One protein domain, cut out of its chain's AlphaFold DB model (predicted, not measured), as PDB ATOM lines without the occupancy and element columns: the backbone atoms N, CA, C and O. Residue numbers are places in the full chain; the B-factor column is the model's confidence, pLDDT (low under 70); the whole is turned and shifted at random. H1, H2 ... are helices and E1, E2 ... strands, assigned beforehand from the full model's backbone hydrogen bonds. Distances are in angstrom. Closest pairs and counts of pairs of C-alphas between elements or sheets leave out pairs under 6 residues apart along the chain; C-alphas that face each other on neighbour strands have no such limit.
ATOM      1  N   SER A   2     -35.584 -36.618   9.064       66.00
ATOM      2  CA  SER A   2     -36.271 -36.049   7.892       66.00
ATOM      3  C   SER A   2     -37.003 -34.729   8.201       66.00
ATOM      4  O   SER A   2     -36.732 -33.739   7.534       66.00
ATOM      5  N   CYS A   3     -37.805 -34.662   9.278       75.06
ATOM      6  CA  CYS A   3     -38.523 -33.439   9.678       75.06
ATOM      7  C   CYS A   3     -37.601 -32.220   9.849       75.06
ATOM      8  O   CYS A   3     -37.854 -31.183   9.257       75.06
ATOM      9  N   VAL A   4     -36.474 -32.374  10.555       79.38
ATOM     10  CA  VAL A   4     -35.472 -31.308  10.747       79.38
ATOM     11  C   VAL A   4     -34.979 -30.740   9.418       79.38
ATOM     12  O   VAL A   4     -35.049 -29.536   9.199       79.38
ATOM     13  N   ARG A   5     -34.477 -31.598   8.517       80.50
ATOM     14  CA  ARG A   5     -33.949 -31.129   7.227       80.50
ATOM     15  C   ARG A   5     -35.043 -30.550   6.333       80.50
ATOM     16  O   ARG A   5     -34.761 -29.620   5.589       80.50
ATOM     17  N   GLN A   6     -36.262 -31.085   6.397       83.69
ATOM     18  CA  GLN A   6     -37.401 -30.534   5.664       83.69
ATOM     19  C   GLN A   6     -37.752 -29.129   6.168       83.69
ATOM     20  O   GLN A   6     -37.893 -28.232   5.346       83.69
ATOM     21  N   SER A   7     -37.822 -28.912   7.487       85.50
ATOM     22  CA  SER A   7     -38.062 -27.585   8.066       85.50
ATOM     23  C   SER A   7     -36.970 -26.587   7.681       85.50
ATOM     24  O   SER A   7     -37.299 -25.489   7.252       85.50
ATOM     25  N   VAL A   8     -35.693 -26.983   7.763       86.44
ATOM     26  CA  VAL A   8     -34.567 -26.111   7.376       86.44
ATOM     27  C   VAL A   8     -34.632 -25.734   5.897       86.44
ATOM     28  O   VAL A   8     -34.528 -24.562   5.567       86.44
ATOM     29  N   ARG A   9     -34.883 -26.695   4.998       87.69
ATOM     30  CA  ARG A   9     -35.000 -26.404   3.557       87.69
ATOM     31  C   ARG A   9     -36.180 -25.492   3.221       87.69
ATOM     32  O   ARG A   9     -36.076 -24.683   2.306       87.69
ATOM     33  N   VAL A  10     -37.308 -25.641   3.918       88.00
ATOM     34  CA  VAL A  10     -38.472 -24.762   3.723       88.00
ATOM     35  C   VAL A  10     -38.159 -23.342   4.182       88.00
ATOM     36  O   VAL A  10     -38.489 -22.406   3.466       88.00
ATOM     37  N   ASP A  11     -37.484 -23.183   5.319       89.44
ATOM     38  CA  ASP A  11     -37.037 -21.879   5.822       89.44
ATOM     39  C   ASP A  11     -35.992 -21.224   4.899       89.44
ATOM     40  O   ASP A  11     -36.115 -20.049   4.567       89.44
ATOM     41  N   GLU A  12     -35.009 -21.986   4.399       90.44
ATOM     42  CA  GLU A  12     -34.044 -21.516   3.389       90.44
ATOM     43  C   GLU A  12     -34.756 -21.032   2.119       90.44
ATOM     44  O   GLU A  12     -34.432 -19.969   1.582       90.44
ATOM     45  N   HIS A  13     -35.762 -21.777   1.649       91.12
ATOM     46  CA  HIS A  13     -36.549 -21.369   0.493       91.12
ATOM     47  C   HIS A  13     -37.385 -20.116   0.783       91.12
ATOM     48  O   HIS A  13     -37.384 -19.194  -0.031       91.12
ATOM     49  N   LEU A  14     -38.033 -20.034   1.947       91.81
ATOM     50  CA  LEU A  14     -38.821 -18.873   2.353       91.81
ATOM     51  C   LEU A  14     -37.954 -17.609   2.441       91.81
ATOM     52  O   LEU A  14     -38.329 -16.568   1.906       91.81
ATOM     53  N   GLN A  15     -36.762 -17.707   3.027       93.38
ATOM     54  CA  GLN A  15     -35.800 -16.603   3.063       93.38
ATOM     55  C   GLN A  15     -35.307 -16.219   1.664       93.38
ATOM     56  O   GLN A  15     -35.147 -15.033   1.379       93.38
ATOM     57  N   SER A  16     -35.119 -17.188   0.761       95.44
ATOM     58  CA  SER A  16     -34.668 -16.907  -0.613       95.44
ATOM     59  C   SER A  16     -35.668 -16.079  -1.427       95.44
ATOM     60  O   SER A  16     -35.272 -15.391  -2.363       95.44
ATOM     61  N   ILE A  17     -36.948 -16.102  -1.041       95.44
ATOM     62  CA  ILE A  17     -38.016 -15.283  -1.632       95.44
ATOM     63  C   ILE A  17     -38.371 -14.048  -0.781       95.44
ATOM     64  O   ILE A  17     -39.412 -13.434  -1.000       95.44
ATOM     65  N   GLY A  18     -37.520 -13.670   0.183       94.06
ATOM     66  CA  GLY A  18     -37.696 -12.471   1.013       94.06
ATOM     67  C   GLY A  18     -38.586 -12.650   2.248       94.06
ATOM     68  O   GLY A  18     -38.975 -11.661   2.865       94.06
ATOM     69  N   GLY A  19     -38.928 -13.887   2.611       92.31
ATOM     70  CA  GLY A  19     -39.706 -14.188   3.808       92.31
ATOM     71  C   GLY A  19     -38.896 -14.128   5.113       92.31
ATOM     72  O   GLY A  19     -37.663 -14.043   5.093       92.31
ATOM     73  N   PRO A  20     -39.582 -14.168   6.270       92.75
ATOM     74  CA  PRO A  20     -38.942 -14.113   7.578       92.75
ATOM     75  C   PRO A  20     -38.140 -15.383   7.873       92.75
ATOM     76  O   PRO A  20     -38.458 -16.468   7.389       92.75
ATOM     77  N   LYS A  21     -37.129 -15.251   8.735       91.00
ATOM     78  CA  LYS A  21     -36.384 -16.391   9.274       91.00
ATOM     79  C   LYS A  21     -37.201 -17.103  10.352       91.00
ATOM     80  O   LYS A  21     -37.675 -16.466  11.293       91.00
ATOM     81  N   GLY A  22     -37.314 -18.420  10.239       91.88
ATOM     82  CA  GLY A  22     -38.053 -19.251  11.179       91.88
ATOM     83  C   GLY A  22     -37.341 -19.452  12.516       91.88
ATOM     84  O   GLY A  22     -36.111 -19.531  12.607       91.88
ATOM     85  N   ILE A  23     -38.142 -19.605  13.567       93.88
ATOM     86  CA  ILE A  23     -37.712 -20.137  14.860       93.88
ATOM     87  C   ILE A  23     -38.086 -21.615  14.890       93.88
ATOM     88  O   ILE A  23     -39.229 -21.990  14.638       93.88
ATOM     89  N   TYR A  24     -37.127 -22.474  15.212       93.00
ATOM     90  CA  TYR A  24     -37.365 -23.909  15.263       93.00
ATOM     91  C   TYR A  24     -37.680 -24.337  16.687       93.00
ATOM     92  O   TYR A  24     -36.791 -24.351  17.532       93.00
ATOM     93  N   ILE A  25     -38.917 -24.736  16.946       93.44
ATOM     94  CA  ILE A  25     -39.319 -25.312  18.233       93.44
ATOM     95  C   ILE A  25     -39.268 -26.835  18.154       93.44
ATOM     96  O   ILE A  25     -39.495 -27.425  17.090       93.44
ATOM     97  N   ARG A  26     -38.945 -27.493  19.268       89.25
ATOM     98  CA  ARG A  26     -38.775 -28.950  19.309       89.25
ATOM     99  C   ARG A  26     -39.481 -29.597  20.491       89.25
ATOM    100  O   ARG A  26     -39.673 -28.993  21.532       89.25
ATOM    101  N   ASN A  27     -39.793 -30.876  20.319       85.75
ATOM    102  CA  ASN A  27     -40.065 -31.807  21.408       85.75
ATOM    103  C   ASN A  27     -39.468 -33.145  21.008       85.75
ATOM    104  O   ASN A  27     -39.872 -33.723  19.994       85.75
ATOM    105  N   GLY A  28     -38.518 -33.641  21.804       78.94
ATOM    106  CA  GLY A  28     -37.967 -34.983  21.648       78.94
ATOM    107  C   GLY A  28     -37.415 -35.236  20.243       78.94
ATOM    108  O   GLY A  28     -36.249 -34.949  19.967       78.94
ATOM    109  N   ARG A  29     -38.252 -35.793  19.360       75.94
ATOM    110  CA  ARG A  29     -37.922 -36.233  17.993       75.94
ATOM    111  C   ARG A  29     -38.544 -35.386  16.878       75.94
ATOM    112  O   ARG A  29     -38.226 -35.632  15.713       75.94
ATOM    113  N   HIS A  30     -39.400 -34.422  17.210       87.62
ATOM    114  CA  HIS A  30     -40.089 -33.577  16.239       87.62
ATOM    115  C   HIS A  30     -39.640 -32.123  16.321       87.62
ATOM    116  O   HIS A  30     -39.236 -31.644  17.383       87.62
ATOM    117  N   VAL A  31     -39.682 -31.453  15.174       89.81
ATOM    118  CA  VAL A  31     -39.298 -30.054  15.004       89.81
ATOM    119  C   VAL A  31     -40.294 -29.416  14.056       89.81
ATOM    120  O   VAL A  31     -40.593 -29.991  13.011       89.81
ATOM    121  N   ALA A  32     -40.769 -28.233  14.423       92.56
ATOM    122  CA  ALA A  32     -41.589 -27.384  13.572       92.56
ATOM    123  C   ALA A  32     -40.955 -25.993  13.487       92.56
ATOM    124  O   ALA A  32     -40.292 -25.551  14.428       92.56
ATOM    125  N   SER A  33     -41.154 -25.311  12.359       94.50
ATOM    126  CA  SER A  33     -40.771 -23.905  12.222       94.50
ATOM    127  C   SER A  33     -41.968 -23.012  12.520       94.50
ATOM    128  O   SER A  33     -43.067 -23.256  12.016       94.50
ATOM    129  N   ILE A  34     -41.745 -21.996  13.347       96.06
ATOM    130  CA  ILE A  34     -42.720 -20.957  13.657       96.06
ATOM    131  C   ILE A  34     -42.191 -19.593  13.234       96.06
ATOM    132  O   ILE A  34     -40.983 -19.346  13.251       96.06
ATOM    133  N   TYR A  35     -43.117 -18.709  12.892       96.06
ATOM    134  CA  TYR A  35     -42.853 -17.349  12.443       96.06
ATOM    135  C   TYR A  35     -43.787 -16.434  13.238       96.06
ATOM    136  O   TYR A  35     -44.936 -16.239  12.836       96.06
ATOM    137  N   PRO A  36     -43.363 -15.993  14.435       95.38
ATOM    138  CA  PRO A  36     -44.147 -15.076  15.248       95.38
ATOM    139  C   PRO A  36     -44.061 -13.647  14.701       95.38
ATOM    140  O   PRO A  36     -43.005 -13.219  14.233       95.38
ATOM    141  N   ASP A  37     -45.152 -12.901  14.829       94.12
ATOM    142  CA  ASP A  37     -45.217 -11.462  14.575       94.12
ATOM    143  C   ASP A  37     -46.096 -10.754  15.630       94.12
ATOM    144  O   ASP A  37     -46.400 -11.315  16.686       94.12
ATOM    145  N   SER A  38     -46.464  -9.492  15.388       94.25
ATOM    146  CA  SER A  38     -47.325  -8.723  16.298       94.25
ATOM    147  C   SER A  38     -48.775  -9.209  16.351       94.25
ATOM    148  O   SER A  38     -49.490  -8.861  17.288       94.25
ATOM    149  N   HIS A  39     -49.221  -9.979  15.360       94.31
ATOM    150  CA  HIS A  39     -50.602 -10.428  15.202       94.31
ATOM    151  C   HIS A  39     -50.800 -11.887  15.612       94.31
ATOM    152  O   HIS A  39     -51.913 -12.264  15.983       94.31
ATOM    153  N   GLY A  40     -49.755 -12.712  15.585       96.00
ATOM    154  CA  GLY A  40     -49.880 -14.121  15.919       96.00
ATOM    155  C   GLY A  40     -48.635 -14.952  15.650       96.00
ATOM    156  O   GLY A  40     -47.495 -14.489  15.706       96.00
ATOM    157  N   ILE A  41     -48.874 -16.235  15.383       97.50
ATOM    158  CA  ILE A  41     -47.840 -17.199  15.008       97.50
ATOM    159  C   ILE A  41     -48.282 -17.948  13.755       97.50
ATOM    160  O   ILE A  41     -49.313 -18.622  13.759       97.50
ATOM    161  N   ALA A  42     -47.462 -17.910  12.706       97.31
ATOM    162  CA  ALA A  42     -47.580 -18.844  11.594       97.31
ATOM    163  C   ALA A  42     -46.732 -20.096  11.861       97.31
ATOM    164  O   ALA A  42     -45.585 -20.003  12.301       97.31
ATOM    165  N   VAL A  43     -47.276 -21.277  11.573       96.75
ATOM    166  CA  VAL A  43     -46.579 -22.561  11.726       96.75
ATOM    167  C   VAL A  43     -46.398 -23.214  10.362       96.75
ATOM    168  O   VAL A  43     -47.371 -23.452   9.641       96.75
ATOM    169  N   LEU A  44     -45.150 -23.567  10.040       95.00
ATOM    170  CA  LEU A  44     -44.804 -24.403   8.893       95.00
ATOM    171  C   LEU A  44     -44.131 -25.693   9.362       95.00
ATOM    172  O   LEU A  44     -43.010 -25.707   9.875       95.00
ATOM    173  N   ASP A  45     -44.830 -26.797   9.129       93.56
ATOM    174  CA  ASP A  45     -44.335 -28.149   9.357       93.56
ATOM    175  C   ASP A  45     -44.505 -29.054   8.117       93.56
ATOM    176  O   ASP A  45     -45.537 -29.715   7.957       93.56
ATOM    177  N   PRO A  46     -43.519 -29.093   7.205       88.69
ATOM    178  CA  PRO A  46     -43.609 -29.887   5.977       88.69
ATOM    179  C   PRO A  46     -43.710 -31.399   6.230       88.69
ATOM    180  O   PRO A  46     -44.173 -32.133   5.357       88.69
ATOM    181  N   TYR A  47     -43.335 -31.882   7.419       89.56
ATOM    182  CA  TYR A  47     -43.455 -33.298   7.766       89.56
ATOM    183  C   TYR A  47     -44.924 -33.738   7.923       89.56
ATOM    184  O   TYR A  47     -45.247 -34.911   7.711       89.56
ATOM    185  N   LEU A  48     -45.820 -32.800   8.257       92.69
ATOM    186  CA  LEU A  48     -47.250 -33.045   8.476       92.69
ATOM    187  C   LEU A  48     -48.129 -32.776   7.248       92.69
ATOM    188  O   LEU A  48     -49.339 -32.976   7.314       92.69
ATOM    189  N   LEU A  49     -47.526 -32.402   6.113       92.81
ATOM    190  CA  LEU A  49     -48.184 -32.307   4.802       92.81
ATOM    191  C   LEU A  49     -49.449 -31.425   4.779       92.81
ATOM    192  O   LEU A  49     -50.404 -31.716   4.049       92.81
ATOM    193  N   HIS A  50     -49.477 -30.362   5.585       94.25
ATOM    194  CA  HIS A  50     -50.524 -29.342   5.509       94.25
ATOM    195  C   HIS A  50     -50.432 -28.585   4.174       94.25
ATOM    196  O   HIS A  50     -49.352 -28.434   3.604       94.25
ATOM    197  N   LYS A  51     -51.579 -28.164   3.630       93.19
ATOM    198  CA  LYS A  51     -51.637 -27.465   2.330       93.19
ATOM    199  C   LYS A  51     -51.344 -25.975   2.411       93.19
ATOM    200  O   LYS A  51     -51.116 -25.344   1.384       93.19
ATOM    201  N   ALA A  52     -51.474 -25.416   3.599       94.00
ATOM    202  CA  ALA A  52     -51.371 -23.999   3.855       94.00
ATOM    203  C   ALA A  52     -50.772 -23.810   5.250       94.00
ATOM    204  O   ALA A  52     -51.018 -24.655   6.116       94.00
ATOM    205  N   PRO A  53     -50.036 -22.714   5.487       94.38
ATOM    206  CA  PRO A  53     -49.543 -22.395   6.818       94.38
ATOM    207  C   PRO A  53     -50.688 -22.390   7.839       94.38
ATOM    208  O   PRO A  53     -51.787 -21.918   7.539       94.38
ATOM    209  N   LEU A  54     -50.440 -22.888   9.050       97.38
ATOM    210  CA  LEU A  54     -51.394 -22.712  10.149       97.38
ATOM    211  C   LEU A  54     -51.161 -21.327  10.740       97.38
ATOM    212  O   LEU A  54     -50.092 -21.078  11.293       97.38
ATOM    213  N   ILE A  55     -52.145 -20.445  10.609       97.62
ATOM    214  CA  ILE A  55     -52.081 -19.077  11.118       97.62
ATOM    215  C   ILE A  55     -52.877 -19.010  12.419       97.62
ATOM    216  O   ILE A  55     -54.083 -19.234  12.413       97.62
ATOM    217  N   LEU A  56     -52.193 -18.749  13.532       98.12
ATOM    218  CA  LEU A  56     -52.776 -18.627  14.867       98.12
ATOM    219  C   LEU A  56     -52.789 -17.147  15.258       98.12
ATOM    220  O   LEU A  56     -51.789 -16.652  15.782       98.12
ATOM    221  N   ASN A  57     -53.891 -16.443  14.992       97.62
ATOM    222  CA  ASN A  57     -54.006 -15.021  15.326       97.62
ATOM    223  C   ASN A  57     -54.329 -14.836  16.811       97.62
ATOM    224  O   ASN A  57     -55.197 -15.515  17.360       97.62
ATOM    225  N   TYR A  58     -53.675 -13.877  17.465       95.94
ATOM    226  CA  TYR A  58     -53.934 -13.552  18.868       95.94
ATOM    227  C   TYR A  58     -55.349 -13.007  19.108       95.94
ATOM    228  O   TYR A  58     -55.869 -13.150  20.213       95.94
ATOM    229  N   GLU A  59     -55.983 -12.438  18.081       96.31
ATOM    230  CA  GLU A  59     -57.370 -11.955  18.121       96.31
ATOM    231  C   GLU A  59     -58.399 -13.096  18.195       96.31
ATOM    232  O   GLU A  59     -59.461 -12.920  18.786       96.31
ATOM    233  N   ASP A  60     -58.059 -14.289  17.694       96.12
ATOM    234  CA  ASP A  60     -58.934 -15.473  17.701       96.12
ATOM    235  C   ASP A  60     -58.902 -16.227  19.050       96.12
ATOM    236  O   ASP A  60     -59.356 -17.371  19.164       96.12
ATOM    237  N   ARG A  61     -58.320 -15.617  20.091       95.75
ATOM    238  CA  ARG A  61     -58.122 -16.241  21.402       95.75
ATOM    239  C   ARG A  61     -59.455 -16.487  22.112       95.75
ATOM    240  O   ARG A  61     -60.216 -15.564  22.393       95.75
ATOM    241  N   VAL A  62     -59.671 -17.735  22.520       96.38
ATOM    242  CA  VAL A  62     -60.777 -18.159  23.389       96.38
ATOM    243  C   VAL A  62     -60.192 -18.742  24.673       96.38
ATOM    244  O   VAL A  62     -59.545 -19.793  24.662       96.38
ATOM    245  N   GLY A  63     -60.397 -18.055  25.800       95.06
ATOM    246  CA  GLY A  63     -59.698 -18.384  27.045       95.06
ATOM    247  C   GLY A  63     -58.189 -18.211  26.864       95.06
ATOM    248  O   GLY A  63     -57.749 -17.146  26.451       95.06
ATOM    249  N   ASP A  64     -57.397 -19.255  27.107       95.31
ATOM    250  CA  ASP A  64     -55.935 -19.244  26.903       95.31
ATOM    251  C   ASP A  64     -55.487 -19.895  25.596       95.31
ATOM    252  O   ASP A  64     -54.287 -20.063  25.369       95.31
ATOM    253  N   CYS A  65     -56.437 -20.271  24.743       97.56
ATOM    254  CA  CYS A  65     -56.179 -21.065  23.555       97.56
ATOM    255  C   CYS A  65     -56.492 -20.293  22.272       97.56
ATOM    256  O   CYS A  65     -57.482 -19.570  22.187       97.56
ATOM    257  N   ILE A  66     -55.666 -20.513  21.256       98.31
ATOM    258  CA  ILE A  66     -55.910 -20.113  19.869       98.31
ATOM    259  C   ILE A  66     -55.850 -21.384  19.035       98.31
ATOM    260  O   ILE A  66     -54.936 -22.194  19.208       98.31
ATOM    261  N   GLU A  67     -56.815 -21.576  18.146       98.06
ATOM    262  CA  GLU A  67     -56.899 -22.761  17.300       98.06
ATOM    263  C   GLU A  67     -56.920 -22.381  15.824       98.06
ATOM    264  O   GLU A  67     -57.629 -21.471  15.412       98.06
ATOM    265  N   ALA A  68     -56.182 -23.139  15.017       98.00
ATOM    266  CA  ALA A  68     -56.230 -23.051  13.568       98.00
ATOM    267  C   ALA A  68     -56.277 -24.448  12.959       98.00
ATOM    268  O   ALA A  68     -55.717 -25.411  13.497       98.00
ATOM    269  N   SER A  69     -56.914 -24.575  11.799       97.75
ATOM    270  CA  SER A  69     -56.894 -25.828  11.063       97.75
ATOM    271  C   SER A  69     -56.951 -25.634   9.559       97.75
ATOM    272  O   SER A  69     -57.639 -24.755   9.052       97.75
ATOM    273  N   VAL A  70     -56.240 -26.507   8.852       97.75
ATOM    274  CA  VAL A  70     -56.133 -26.512   7.396       97.75
ATOM    275  C   VAL A  70     -56.244 -27.944   6.859       97.75
ATOM    276  O   VAL A  70     -55.903 -28.907   7.563       97.75
ATOM    277  N   PRO A  71     -56.690 -28.128   5.604       96.69
ATOM    278  CA  PRO A  71     -56.596 -29.417   4.933       96.69
ATOM    279  C   PRO A  71     -55.143 -29.902   4.834       96.69
ATOM    280  O   PRO A  71     -54.206 -29.110   4.699       96.69
ATOM    281  N   ALA A  72     -54.965 -31.218   4.851       96.12
ATOM    282  CA  ALA A  72     -53.669 -31.869   4.718       96.12
ATOM    283  C   ALA A  72     -53.747 -33.074   3.772       96.12
ATOM    284  O   ALA A  72     -54.785 -33.732   3.650       96.12
ATOM    285  N   TYR A  73     -52.634 -33.375   3.111       94.94
ATOM    286  CA  TYR A  73     -52.481 -34.591   2.313       94.94
ATOM    287  C   TYR A  73     -52.309 -35.819   3.216       94.94
ATOM    288  O   TYR A  73     -51.961 -35.657   4.384       94.94
ATOM    289  N   PRO A  74     -52.477 -37.058   2.715       92.81
ATOM    290  CA  PRO A  74     -52.994 -37.421   1.392       92.81
ATOM    291  C   PRO A  74     -54.492 -37.128   1.238       92.81
ATOM    292  O   PRO A  74     -55.226 -37.104   2.225       92.81
ATOM    293  N   VAL A  75     -54.937 -36.964  -0.011       94.56
ATOM    294  CA  VAL A  75     -56.365 -36.956  -0.371       94.56
ATOM    295  C   VAL A  75     -56.756 -38.369  -0.745       94.56
ATOM    296  O   VAL A  75     -56.151 -38.946  -1.643       94.56
ATOM    297  N   ARG A  76     -57.732 -38.953  -0.063       95.00
ATOM    298  CA  ARG A  76     -58.148 -40.339  -0.298       95.00
ATOM    299  C   ARG A  76     -59.571 -40.410  -0.809       95.00
ATOM    300  O   ARG A  76     -60.287 -39.427  -0.709       95.00
ATOM    301  N   ILE A  77     -59.944 -41.544  -1.378       95.56
ATOM    302  CA  ILE A  77     -61.282 -41.773  -1.906       95.56
ATOM    303  C   ILE A  77     -62.036 -42.663  -0.914       95.56
ATOM    304  O   ILE A  77     -61.448 -43.589  -0.344       95.56
ATOM    305  N   ASP A  78     -63.287 -42.319  -0.629       95.19
ATOM    306  CA  ASP A  78     -64.195 -43.139   0.176       95.19
ATOM    307  C   ASP A  78     -64.954 -44.168  -0.682       95.19
ATOM    308  O   ASP A  78     -64.742 -44.262  -1.891       95.19
ATOM    309  N   ASP A  79     -65.825 -44.966  -0.058       95.56
ATOM    310  CA  ASP A  79     -66.600 -45.995  -0.777       95.56
ATOM    311  C   ASP A  79     -67.650 -45.392  -1.732       95.56
ATOM    312  O   ASP A  79     -68.161 -46.083  -2.612       95.56
ATOM    313  N   GLU A  80     -67.945 -44.098  -1.594       96.06
ATOM    314  CA  GLU A  80     -68.860 -43.330  -2.446       96.06
ATOM    315  C   GLU A  80     -68.122 -42.662  -3.623       96.06
ATOM    316  O   GLU A  80     -68.740 -42.003  -4.460       96.06
ATOM    317  N   GLY A  81     -66.796 -42.820  -3.711       94.94
ATOM    318  CA  GLY A  81     -65.969 -42.192  -4.741       94.94
ATOM    319  C   GLY A  81     -65.601 -40.731  -4.450       94.94
ATOM    320  O   GLY A  81     -65.015 -40.065  -5.307       94.94
ATOM    321  N   LEU A  82     -65.906 -40.213  -3.258       95.31
ATOM    322  CA  LEU A  82     -65.656 -38.829  -2.867       95.31
ATOM    323  C   LEU A  82     -64.260 -38.638  -2.273       95.31
ATOM    324  O   LEU A  82     -63.731 -39.456  -1.518       95.31
ATOM    325  N   ALA A  83     -63.674 -37.479  -2.572       95.06
ATOM    326  CA  ALA A  83     -62.387 -37.070  -2.032       95.06
ATOM    327  C   ALA A  83     -62.494 -36.669  -0.549       95.06
ATOM    328  O   ALA A  83     -63.206 -35.735  -0.174       95.06
ATOM    329  N   ARG A  84     -61.707 -37.332   0.297       95.81
ATOM    330  CA  ARG A  84     -61.584 -37.098   1.736       95.81
ATOM    331  C   ARG A  84     -60.171 -36.661   2.086       95.81
ATOM    332  O   ARG A  84     -59.186 -37.355   1.828       95.81
ATOM    333  N   TRP A  85     -60.086 -35.489   2.699       94.12
ATOM    334  CA  TRP A  85     -58.829 -34.864   3.091       94.12
ATOM    335  C   TRP A  85     -58.388 -35.323   4.478       94.12
ATOM    336  O   TRP A  85     -59.212 -35.539   5.371       94.12
ATOM    337  N   GLY A  86     -57.072 -35.388   4.678       94.75
ATOM    338  CA  GLY A  86     -56.513 -35.260   6.015       94.75
ATOM    339  C   GLY A  86     -56.728 -33.847   6.559       94.75
ATOM    340  O   GLY A  86     -57.066 -32.910   5.830       94.75
ATOM    341  N   LYS A  87     -56.509 -33.678   7.858       96.94
ATOM    342  CA  LYS A  87     -56.644 -32.382   8.531       96.94
ATOM    343  C   LYS A  87     -55.452 -32.164   9.441       96.94
ATOM    344  O   LYS A  87     -55.093 -33.067  10.201       96.94
ATOM    345  N   MET A  88     -54.871 -30.975   9.354       97.81
ATOM    346  CA  MET A  88     -53.870 -30.490  10.290       97.81
ATOM    347  C   MET A  88     -54.522 -29.462  11.211       97.81
ATOM    348  O   MET A  88     -55.196 -28.544  10.739       97.81
ATOM    349  N   ARG A  89     -54.354 -29.628  12.519       98.19
ATOM    350  CA  ARG A  89     -54.895 -28.742  13.552       98.19
ATOM    351  C   ARG A  89     -53.764 -28.289  14.461       98.19
ATOM    352  O   ARG A  89     -52.967 -29.112  14.902       98.19
ATOM    353  N   ALA A  90     -53.723 -26.995  14.737       98.38
ATOM    354  CA  ALA A  90     -52.817 -26.389  15.693       98.38
ATOM    355  C   ALA A  90     -53.620 -25.765  16.832       98.38
ATOM    356  O   ALA A  90     -54.607 -25.081  16.576       98.38
ATOM    357  N   VAL A  91     -53.182 -25.984  18.068       98.38
ATOM    358  CA  VAL A  91     -53.724 -25.312  19.252       98.38
ATOM    359  C   VAL A  91     -52.567 -24.707  20.027       98.38
ATOM    360  O   VAL A  91     -51.718 -25.431  20.545       98.38
ATOM    361  N   LEU A  92     -52.524 -23.385  20.102       98.44
ATOM    362  CA  LEU A  92     -51.572 -22.651  20.922       98.44
ATOM    363  C   LEU A  92     -52.215 -22.332  22.264       98.44
ATOM    364  O   LEU A  92     -53.216 -21.627  22.306       98.44
ATOM    365  N   ASN A  93     -51.614 -22.807  23.350       97.94
ATOM    366  CA  ASN A  93     -51.893 -22.300  24.684       97.94
ATOM    367  C   ASN A  93     -50.910 -21.161  24.990       97.94
ATOM    368  O   ASN A  93     -49.700 -21.390  25.069       97.94
ATOM    369  N   VAL A  94     -51.433 -19.944  25.129       95.31
ATOM    370  CA  VAL A  94     -50.636 -18.718  25.277       95.31
ATOM    371  C   VAL A  94     -49.960 -18.661  26.645       95.31
ATOM    372  O   VAL A  94     -48.774 -18.355  26.723       95.31
ATOM    373  N   GLU A  95     -50.688 -18.995  27.711       94.69
ATOM    374  CA  GLU A  95     -50.183 -18.947  29.089       94.69
ATOM    375  C   GLU A  95     -49.076 -19.982  29.315       94.69
ATOM    376  O   GLU A  95     -47.987 -19.658  29.783       94.69
ATOM    377  N   LYS A  96     -49.327 -21.232  28.914       96.38
ATOM    378  CA  LYS A  96     -48.375 -22.343  29.045       96.38
ATOM    379  C   LYS A  96     -47.276 -22.309  27.992       96.38
ATOM    380  O   LYS A  96     -46.346 -23.104  28.078       96.38
ATOM    381  N   ARG A  97     -47.397 -21.432  26.988       96.38
ATOM    382  CA  ARG A  97     -46.467 -21.310  25.860       96.38
ATOM    383  C   ARG A  97     -46.227 -22.655  25.169       96.38
ATOM    384  O   ARG A  97     -45.099 -23.022  24.845       96.38
ATOM    385  N   THR A  98     -47.306 -23.398  24.928       97.56
ATOM    386  CA  THR A  98     -47.257 -24.713  24.271       97.56
ATOM    387  C   THR A  98     -48.079 -24.731  22.995       97.56
ATOM    388  O   THR A  98     -49.225 -24.285  22.992       97.56
ATOM    389  N   LEU A  99     -47.534 -25.328  21.943       98.06
ATOM    390  CA  LEU A  99     -48.202 -25.565  20.671       98.06
ATOM    391  C   LEU A  99     -48.485 -27.059  20.495       98.06
ATOM    392  O   LEU A  99     -47.561 -27.865  20.414       98.06
ATOM    393  N   GLN A 100     -49.756 -27.423  20.388       97.88
ATOM    394  CA  GLN A 100     -50.197 -28.770  20.048       97.88
ATOM    395  C   GLN A 100     -50.474 -28.866  18.546       97.88
ATOM    396  O   GLN A 100     -51.215 -28.054  18.000       97.88
ATOM    397  N   LEU A 101     -49.899 -29.870  17.892       97.75
ATOM    398  CA  LEU A 101     -50.018 -30.145  16.464       97.75
ATOM    399  C   LEU A 101     -50.626 -31.534  16.257       97.75
ATOM    400  O   LEU A 101     -49.961 -32.544  16.485       97.75
ATOM    401  N   ASP A 102     -51.867 -31.585  15.776       97.75
ATOM    402  CA  ASP A 102     -52.590 -32.825  15.490       97.75
ATOM    403  C   ASP A 102     -52.796 -33.005  13.987       97.75
ATOM    404  O   ASP A 102     -53.441 -32.197  13.315       97.75
ATOM    405  N   TYR A 103     -52.280 -34.112  13.464       97.31
ATOM    406  CA  TYR A 103     -52.390 -34.481  12.062       97.31
ATOM    407  C   TYR A 103     -53.224 -35.749  11.914       97.31
ATOM    408  O   TYR A 103     -52.862 -36.831  12.392       97.31
ATOM    409  N   THR A 104     -54.340 -35.617  11.210       97.00
ATOM    410  CA  THR A 104     -55.283 -36.700  10.939       97.00
ATOM    411  C   THR A 104     -55.261 -37.098   9.470       97.00
ATOM    412  O   THR A 104     -54.998 -36.282   8.583       97.00
ATOM    413  N   ARG A 105     -55.556 -38.370   9.207       94.62
ATOM    414  CA  ARG A 105     -55.693 -38.920   7.855       94.62
ATOM    415  C   ARG A 105     -57.010 -39.656   7.726       94.62
ATOM    416  O   ARG A 105     -57.419 -40.340   8.663       94.62
ATOM    417  N   PHE A 106     -57.597 -39.613   6.538       94.56
ATOM    418  CA  PHE A 106     -58.723 -40.477   6.214       94.56
ATOM    419  C   PHE A 106     -58.257 -41.924   6.046       94.56
ATOM    420  O   PHE A 106     -57.206 -42.193   5.457       94.56
ATOM    421  N   SER A 107     -59.010 -42.882   6.571       92.44
ATOM    422  CA  SER A 107     -58.783 -44.312   6.367       92.44
ATOM    423  C   SER A 107     -59.898 -44.873   5.489       92.44
ATOM    424  O   SER A 107     -60.967 -45.111   6.043       92.44
ATOM    425  N   PRO A 108     -59.648 -45.181   4.199       91.81
ATOM    426  CA  PRO A 108     -60.646 -45.794   3.321       91.81
ATOM    427  C   PRO A 108     -61.218 -47.065   3.949       91.81
ATOM    428  O   PRO A 108     -62.398 -47.146   4.226       91.81
ATOM    429  N   ARG A 109     -60.364 -47.974   4.436       90.50
ATOM    430  CA  ARG A 109     -60.816 -49.190   5.140       90.50
ATOM    431  C   ARG A 109     -61.786 -48.951   6.316       90.50
ATOM    432  O   ARG A 109     -62.534 -49.852   6.666       90.50
ATOM    433  N   ARG A 110     -61.712 -47.799   6.992       91.88
ATOM    434  CA  ARG A 110     -62.537 -47.492   8.180       91.88
ATOM    435  C   ARG A 110     -63.608 -46.435   7.903       91.88
ATOM    436  O   ARG A 110     -64.334 -46.097   8.826       91.88
ATOM    437  N   GLN A 111     -63.634 -45.869   6.697       94.06
ATOM    438  CA  GLN A 111     -64.502 -44.761   6.298       94.06
ATOM    439  C   GLN A 111     -64.521 -43.572   7.279       94.06
ATOM    440  O   GLN A 111     -65.532 -42.905   7.468       94.06
ATOM    441  N   GLN A 112     -63.382 -43.281   7.920       94.44
ATOM    442  CA  GLN A 112     -63.274 -42.181   8.882       94.44
ATOM    443  C   GLN A 112     -61.857 -41.613   8.989       94.44
ATOM    444  O   GLN A 112     -60.863 -42.279   8.672       94.44
ATOM    445  N   ASN A 113     -61.764 -40.383   9.498       93.31
ATOM    446  CA  ASN A 113     -60.496 -39.773   9.885       93.31
ATOM    447  C   ASN A 113     -59.979 -40.368  11.198       93.31
ATOM    448  O   ASN A 113     -60.739 -40.608  12.132       93.31
ATOM    449  N   TYR A 114     -58.669 -40.583  11.281       94.44
ATOM    450  CA  TYR A 114     -57.995 -41.014  12.503       94.44
ATOM    451  C   TYR A 114     -56.758 -40.155  12.768       94.44
ATOM    452  O   TYR A 114     -56.130 -39.643  11.836       94.44
ATOM    453  N   LEU A 115     -56.399 -40.007  14.045       95.81
ATOM    454  CA  LEU A 115     -55.182 -39.317  14.467       95.81
ATOM    455  C   LEU A 115     -53.956 -40.117  14.017       95.81
ATOM    456  O   LEU A 115     -53.736 -41.242  14.465       95.81
ATOM    457  N   TYR A 116     -53.173 -39.548  13.103       92.50
ATOM    458  CA  TYR A 116     -51.984 -40.193  12.551       92.50
ATOM    459  C   TYR A 116     -50.720 -39.790  13.312       92.50
ATOM    460  O   TYR A 116     -49.862 -40.638  13.580       92.50
ATOM    461  N   ARG A 117     -50.586 -38.504  13.649       93.19
ATOM    462  CA  ARG A 117     -49.493 -37.959  14.464       93.19
ATOM    463  C   ARG A 117     -50.017 -36.845  15.360       93.19
ATOM    464  O   ARG A 117     -50.947 -36.141  14.980       93.19
ATOM    465  N   SER A 118     -49.394 -36.701  16.521       94.94
ATOM    466  CA  SER A 118     -49.713 -35.680  17.510       94.94
ATOM    467  C   SER A 118     -48.418 -35.257  18.196       94.94
ATOM    468  O   SER A 118     -47.636 -36.120  18.607       94.94
ATOM    469  N   PHE A 119     -48.162 -33.954  18.257       94.94
ATOM    470  CA  PHE A 119     -46.941 -33.389  18.822       94.94
ATOM    471  C   PHE A 119     -47.271 -32.178  19.692       94.94
ATOM    472  O   PHE A 119     -47.817 -31.199  19.195       94.94
ATOM    473  N   GLY A 120     -46.891 -32.226  20.967       96.12
ATOM    474  CA  GLY A 120     -46.889 -31.055  21.843       96.12
ATOM    475  C   GLY A 120     -45.502 -30.426  21.858       96.12
ATOM    476  O   GLY A 120     -44.525 -31.120  22.119       96.12
ATOM    477  N   LEU A 121     -45.384 -29.140  21.565       95.62
ATOM    478  CA  LEU A 121     -44.120 -28.413  21.458       95.62
ATOM    479  C   LEU A 121     -44.119 -27.267  22.470       95.62
ATOM    480  O   LEU A 121     -45.111 -26.550  22.580       95.62
ATOM    481  N   SER A 122     -43.017 -27.077  23.193       95.62
ATOM    482  CA  SER A 122     -42.821 -25.869  24.001       95.62
ATOM    483  C   SER A 122     -42.253 -24.759  23.120       95.62
ATOM    484  O   SER A 122     -41.326 -25.007  22.345       95.62
ATOM    485  N   LEU A 123     -42.778 -23.538  23.245       95.44
ATOM    486  CA  LEU A 123     -42.217 -22.368  22.562       95.44
ATOM    487  C   LEU A 123     -40.857 -21.948  23.137       95.44
ATOM    488  O   LEU A 123     -40.128 -21.206  22.484       95.44
TER     489      LEU A 123
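What this domain is: This is residues 2 to 123 of the 245 residues of an uncharacterized protein of Variovorax sp. PMC12 (UniProt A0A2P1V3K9). A long, strongly twisted sheet, E5 E6 E7 E8, is partly face to face with a smaller sheet, E1 E2 E3 E4, as a loose sandwich with crossed strands. H1 covers the smaller sheet's other face, while the long sheet's hairpin ends near residues 79 and 109 reach away from it. The 122 printed residues run H1, then E1 to E8; each sheet is antiparallel in that order, a meander of successive neighbours, and the class is mostly strand. The whole is compact, radius of gyration of the C-alphas 15.1 A, spanning 45 by 37 by 27 A.

Where its parts are: Find C-alpha 65 at (-56.179, -21.065, 23.555); E5 runs to residue 77, 33.2 A, and bends by 64 degrees at residue 74. E6 is 83 to 93, 32.3 A; E7 is 98 to 107, 28.9 A; E8, 112 to 122, 30.2 A, ends at (-42.821, -25.869, 24.001). E1 is 23 to 27, E2 30 to 36, E3 40 to 44, E4 54 to 57. H1, 2 to 16, spans 21.0 A from (-36.271, -36.049, 7.892).

How they stand to each other: In the long sheet look for N 68 and O 90, 2.9 A, in hairpin E5 and E6; N 89 and O 102, 2.8 A, in E6 and E7; N 101 and O 119, 2.8 A, in E7 and E8. E4 touches E5, closest C-alphas Leu 56 and Ala 68, 5.8 A; E1 touches E8 at Asn 27 and Leu 121, 5.3 A. In the smaller sheet find N 25 and O 32, 3.0 A; N 35 and O 42, 2.8 A; N 43 and O 54, 2.8 A. H1 is on this sheet over E2, height 9.3 A, along the strands at 5 degrees to E2 on the local plane; its closest C-alphas to E2 are Val 4 and Val 31, 5.9 A. Every O i to N i+4 pair in H1 is within hydrogen-bond range.

The domain as a whole: The farthest C-alphas, Ser 38 and Asp 79, are 45.3 A apart. The printed part has no cut and no long link. Look for low model confidence, pLDDT under 70, at residue 2 alone.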